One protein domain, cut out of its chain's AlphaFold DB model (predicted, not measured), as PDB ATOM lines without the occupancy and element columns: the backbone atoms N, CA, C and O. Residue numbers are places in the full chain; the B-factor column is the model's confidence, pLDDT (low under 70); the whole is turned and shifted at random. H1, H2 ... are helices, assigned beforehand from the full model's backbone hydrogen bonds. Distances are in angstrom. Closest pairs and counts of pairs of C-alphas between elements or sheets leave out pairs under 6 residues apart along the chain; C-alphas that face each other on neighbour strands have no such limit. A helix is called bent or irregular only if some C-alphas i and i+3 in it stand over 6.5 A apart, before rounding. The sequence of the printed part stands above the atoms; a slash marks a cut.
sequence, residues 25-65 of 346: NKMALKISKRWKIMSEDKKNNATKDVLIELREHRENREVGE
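Overview. This is residues 25 to 65 of the 346 residues of an uncharacterized protein of Gymnopus androsaceus JB14 (UniProt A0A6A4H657). Two helices meet near their ends as an open V: the long helix H2 makes one arm and the shorter H1 the other, with the tight link of residues 38 and 39 at the corner. The arms stick out from that corner, and residues 25 to 34 and 47 to 65 stand free. The printed part has 41 residues with two named helices, H1 then H2 along the chain, and no named strand; its class is all helix. It is extended, with a radius of gyration of the C-alphas of 14.0 A, and its outline is only just flat, with spans of 40 by 26 by 8 A.

Arrangement. The longest helix, H2, residues 40 to 63, has a kink of 38 degrees near residue 47. It is irregular: C-alphas 46 and 49 are 7.0 A apart, and its line is a rough one. H1, residues 25 to 37, is close to H2 but not clearly touching, with 1 pair of C-alphas within 8 A. The closest C-alphas of the two helices, those of Trp 35 and Lys 43, are 7.2 A apart. Their lines stand at a steep tilt of 56 degrees, and they run opposite ways. Their centres are 20.1 A apart. In H1 every O i to N i+4 pair is within hydrogen-bond range; in H2 18 of 20 are.

Along the chain. H2 runs from C-alpha 40 at (114.616, 110.272, 112.960) to C-alpha 63 at (143.181, 94.863, 118.912), 33.0 A. H1 begins at C-alpha 25 at (119.215, 112.287, 136.610) and is 18.9 A long from first to last C-alpha.

Size, cuts and confidence. The two C-alphas farthest apart, those of Ile 37 and Glu 65, are 41.2 A apart. The printed part has no cut. The mean pLDDT of the printed part is 90.0, and residues 62 to 65 are under 70.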
ATOM      1  N   ASN A  25     120.633 112.581 136.845       89.56
ATOM      2  CA  ASN A  25     119.215 112.287 136.610       89.56
ATOM      3  C   ASN A  25     118.450 113.442 135.934       89.56
ATOM      4  O   ASN A  25     117.605 113.205 135.073       89.56
ATOM      5  N   LYS A  26     118.750 114.706 136.275       91.56
ATOM      6  CA  LYS A  26     118.104 115.871 135.641       91.56
ATOM      7  C   LYS A  26     118.585 116.068 134.200       91.56
ATOM      8  O   LYS A  26     117.797 116.490 133.356       91.56
ATOM      9  N   MET A  27     119.852 115.768 133.918       91.06
ATOM     10  CA  MET A  27     120.419 115.840 132.567       91.06
ATOM     11  C   MET A  27     119.851 114.728 131.680       91.06
ATOM     12  O   MET A  27     119.377 115.024 130.586       91.06
ATOM     13  N   ALA A  28     119.776 113.495 132.186       91.88
ATOM     14  CA  ALA A  28     119.194 112.357 131.474       91.88
ATOM     15  C   ALA A  28     117.731 112.610 131.067       91.88
ATOM     16  O   ALA A  28     117.353 112.368 129.923       91.88
ATOM     17  N   LEU A  29     116.919 113.188 131.962       94.69
ATOM     18  CA  LEU A  29     115.535 113.561 131.645       94.69
ATOM     19  C   LEU A  29     115.445 114.634 130.552       94.69
ATOM     20  O   LEU A  29     114.585 114.547 129.676       94.69
ATOM     21  N   LYS A  30     116.322 115.646 130.584       94.50
ATOM     22  CA  LYS A  30     116.363 116.691 129.550       94.50
ATOM     23  C   LYS A  30     116.793 116.129 128.195       94.50
ATOM     24  O   LYS A  30     116.160 116.450 127.192       94.50
ATOM     25  N   ILE A  31     117.811 115.267 128.175       93.81
ATOM     26  CA  ILE A  31     118.283 114.584 126.965       93.81
ATOM     27  C   ILE A  31     117.169 113.702 126.398       93.81
ATOM     28  O   ILE A  31     116.854 113.827 125.224       93.81
ATOM     29  N   SER A  32     116.489 112.906 127.231       95.50
ATOM     30  CA  SER A  32     115.369 112.056 126.802       95.50
ATOM     31  C   SER A  32     114.218 112.856 126.186       95.50
ATOM     32  O   SER A  32     113.709 112.493 125.126       95.50
ATOM     33  N   LYS A  33     113.824 113.976 126.810       96.62
ATOM     34  CA  LYS A  33     112.794 114.867 126.254       96.62
ATOM     35  C   LYS A  33     113.219 115.446 124.905       96.62
ATOM     36  O   LYS A  33     112.431 115.418 123.970       96.62
ATOM     37  N   ARG A  34     114.461 115.926 124.793       95.44
ATOM     38  CA  ARG A  34     115.000 116.480 123.542       95.44
ATOM     39  C   ARG A  34     115.097 115.416 122.446       95.44
ATOM     40  O   ARG A  34     114.722 115.687 121.314       95.44
ATOM     41  N   TRP A  35     115.510 114.203 122.806       96.00
ATOM     42  CA  TRP A  35     115.600 113.055 121.907       96.00
ATOM     43  C   TRP A  35     114.238 112.666 121.327       96.00
ATOM     44  O   TRP A  35     114.131 112.421 120.133       96.00
ATOM     45  N   LYS A  36     113.174 112.673 122.142       97.06
ATOM     46  CA  LYS A  36     111.803 112.382 121.680       97.06
ATOM     47  C   LYS A  36     111.267 113.390 120.660       97.06
ATOM     48  O   LYS A  36     110.416 113.022 119.865       97.06
ATOM     49  N   ILE A  37     111.738 114.635 120.715       97.38
ATOM     50  CA  ILE A  37     111.297 115.717 119.823       97.38
ATOM     51  C   ILE A  37     112.113 115.733 118.516       97.38
ATOM     52  O   ILE A  37     111.655 116.273 117.515       97.38
ATOM     53  N   MET A  38     113.317 115.150 118.493       96.69
ATOM     54  CA  MET A  38     114.125 115.078 117.272       96.69
ATOM     55  C   MET A  38     113.481 114.145 116.239       96.69
ATOM     56  O   MET A  38     113.000 113.062 116.578       96.69
ATOM     57  N   SER A  39     113.503 114.564 114.972       97.19
ATOM     58  CA  SER A  39     113.169 113.698 113.842       97.19
ATOM     59  C   SER A  39     114.187 112.566 113.713       97.19
ATOM     60  O   SER A  39     115.320 112.679 114.189       97.19
ATOM     61  N   GLU A  40     113.789 111.475 113.063       96.31
ATOM     62  CA  GLU A  40     114.616 110.272 112.960       96.31
ATOM     63  C   GLU A  40     115.940 110.535 112.229       96.31
ATOM     64  O   GLU A  40     116.993 110.127 112.712       96.31
ATOM     65  N   ASP A  41     115.932 111.354 111.174       95.75
ATOM     66  CA  ASP A  41     117.154 111.742 110.451       95.75
ATOM     67  C   ASP A  41     118.141 112.504 111.340       95.75
ATOM     68  O   ASP A  41     119.350 112.273 111.300       95.75
ATOM     69  N   LYS A  42     117.630 113.394 112.203       95.25
ATOM     70  CA  LYS A  42     118.463 114.151 113.143       95.25
ATOM     71  C   LYS A  42     119.013 113.268 114.253       95.25
ATOM     72  O   LYS A  42     120.136 113.508 114.692       95.25
ATOM     73  N   LYS A  43     118.250 112.271 114.708       96.62
ATOM     74  CA  LYS A  43     118.752 111.271 115.658       96.62
ATOM     75  C   LYS A  43     119.865 110.460 115.018       96.62
ATOM     76  O   LYS A  43     120.951 110.433 115.578       96.62
ATOM     77  N   ASN A  44     119.621 109.902 113.831       95.81
ATOM     78  CA  ASN A  44     120.590 109.099 113.093       95.81
ATOM     79  C   ASN A  44     121.894 109.866 112.881       95.81
ATOM     80  O   ASN A  44     122.956 109.346 113.214       95.81
ATOM     81  N   ASN A  45     121.811 111.125 112.438       96.00
ATOM     82  CA  ASN A  45     122.990 111.963 112.239       96.00
ATOM     83  C   ASN A  45     123.710 112.289 113.561       96.00
ATOM     84  O   ASN A  45     124.931 112.252 113.611       96.00
ATOM     85  N   ALA A  46     122.972 112.536 114.653       92.88
ATOM     86  CA  ALA A  46     123.562 112.797 115.970       92.88
ATOM     87  C   ALA A  46     124.223 111.560 116.609       92.88
ATOM     88  O   ALA A  46     125.136 111.712 117.416       92.88
ATOM     89  N   THR A  47     123.768 110.345 116.286       95.81
ATOM     90  CA  THR A  47     124.393 109.096 116.759       95.81
ATOM     91  C   THR A  47     125.467 108.551 115.837       95.81
ATOM     92  O   THR A  47     126.209 107.680 116.276       95.81
ATOM     93  N   LYS A  48     125.562 109.015 114.588       96.25
ATOM     94  CA  LYS A  48     126.459 108.427 113.587       96.25
ATOM     95  C   LYS A  48     127.914 108.435 114.053       96.25
ATOM     96  O   LYS A  48     128.533 107.375 114.074       96.25
ATOM     97  N   ASP A  49     128.403 109.579 114.519       94.75
ATOM     98  CA  ASP A  49     129.790 109.726 114.977       94.75
ATOM     99  C   ASP A  49     130.059 108.895 116.239       94.75
ATOM    100  O   ASP A  49     131.051 108.180 116.313       94.75
ATOM    101  N   VAL A  50     129.117 108.883 117.190       94.31
ATOM    102  CA  VAL A  50     129.227 108.076 118.421       94.31
ATOM    103  C   VAL A  50     129.202 106.577 118.116       94.31
ATOM    104  O   VAL A  50     129.854 105.793 118.796       94.31
ATOM    105  N   LEU A  51     128.441 106.140 117.110       94.56
ATOM    106  CA  LEU A  51     128.412 104.738 116.690       94.56
ATOM    107  C   LEU A  51     129.709 104.322 115.993       94.56
ATOM    108  O   LEU A  51     130.114 103.172 116.154       94.56
ATOM    109  N   ILE A  52     130.345 105.232 115.250       96.00
ATOM    110  CA  ILE A  52     131.679 105.020 114.677       96.00
ATOM    111  C   ILE A  52     132.701 104.923 115.811       96.00
ATOM    112  O   ILE A  52     133.386 103.914 115.897       96.00
ATOM    113  N   GLU A  53     132.706 105.865 116.755       93.88
ATOM    114  CA  GLU A  53     133.604 105.839 117.917       93.88
ATOM    115  C   GLU A  53     133.399 104.578 118.775       93.88
ATOM    116  O   GLU A  53     134.356 103.947 119.207       93.88
ATOM    117  N   LEU A  54     132.154 104.138 118.994       92.44
ATOM    118  CA  LEU A  54     131.871 102.888 119.708       92.44
ATOM    119  C   LEU A  54     132.313 101.647 118.929       92.44
ATOM    120  O   LEU A  54     132.636 100.634 119.552       92.44
ATOM    121  N   ARG A  55     132.277 101.691 117.594       93.06
ATOM    122  CA  ARG A  55     132.786 100.615 116.739       93.06
ATOM    123  C   ARG A  55     134.307 100.582 116.795       93.06
ATOM    124  O   ARG A  55     134.844  99.539 117.139       93.06
ATOM    125  N   GLU A  56     134.967 101.715 116.588       89.94
ATOM    126  CA  GLU A  56     136.416 101.861 116.731       89.94
ATOM    127  C   GLU A  56     136.873 101.477 118.137       89.94
ATOM    128  O   GLU A  56     137.870 100.794 118.285       89.94
ATOM    129  N   HIS A  57     136.129 101.816 119.192       86.19
ATOM    130  CA  HIS A  57     136.450 101.389 120.552       86.19
ATOM    131  C   HIS A  57     136.240  99.878 120.750       86.19
ATOM    132  O   HIS A  57     136.897  99.281 121.597       86.19
ATOM    133  N   ARG A  58     135.323  99.226 120.022       86.88
ATOM    134  CA  ARG A  58     135.194  97.757 120.053       86.88
ATOM    135  C   ARG A  58     136.341  97.093 119.305       86.88
ATOM    136  O   ARG A  58     136.932  96.177 119.860       86.88
ATOM    137  N   GLU A  59     136.683  97.598 118.129       84.19
ATOM    138  CA  GLU A  59     137.806  97.121 117.320       84.19
ATOM    139  C   GLU A  59     139.135  97.363 118.052       84.19
ATOM    140  O   GLU A  59     139.902  96.434 118.254       84.19
ATOM    141  N   ASN A  60     139.358  98.547 118.624       78.44
ATOM    142  CA  ASN A  60     140.508  98.842 119.487       78.44
ATOM    143  C   ASN A  60     140.476  98.089 120.818       78.44
ATOM    144  O   ASN A  60     141.508  97.985 121.467       78.44
ATOM    145  N   ARG A  61     139.327  97.565 121.255       75.44
ATOM    146  CA  ARG A  61     139.263  96.673 122.422       75.44
ATOM    147  C   ARG A  61     139.604  95.230 122.061       75.44
ATOM    148  O   ARG A  61     140.030  94.481 122.934       75.44
ATOM    149  N   GLU A  62     139.391  94.853 120.808       69.06
ATOM    150  CA  GLU A  62     139.781  93.563 120.246       69.06
ATOM    151  C   GLU A  62     141.268  93.552 119.853       69.06
ATOM    152  O   GLU A  62     141.945  92.552 120.065       69.06
ATOM    153  N   VAL A  63     141.788  94.684 119.365       66.50
ATOM    154  CA  VAL A  63     143.181  94.863 118.912       66.50
ATOM    155  C   VAL A  63     144.094  95.427 120.009       66.50
ATOM    156  O   VAL A  63     145.289  95.148 120.033       66.50
ATOM    157  N   GLY A  64     143.563  96.227 120.931       60.75
ATOM    158  CA  GLY A  64     144.340  96.813 122.015       60.75
ATOM    159  C   GLY A  64     144.660  95.772 123.075       60.75
ATOM    160  O   GLY A  64     143.749  95.191 123.664       60.75
ATOM    161  N   GLU A  65     145.952  95.581 123.355       54.69
ATOM    162  CA  GLU A  65     146.496  94.795 124.468       54.69
ATOM    163  C   GLU A  65     145.993  95.334 125.825       54.69
ATOM    164  O   GLU A  65     146.693  95.990 126.598       54.69
TER     165      GLU A  65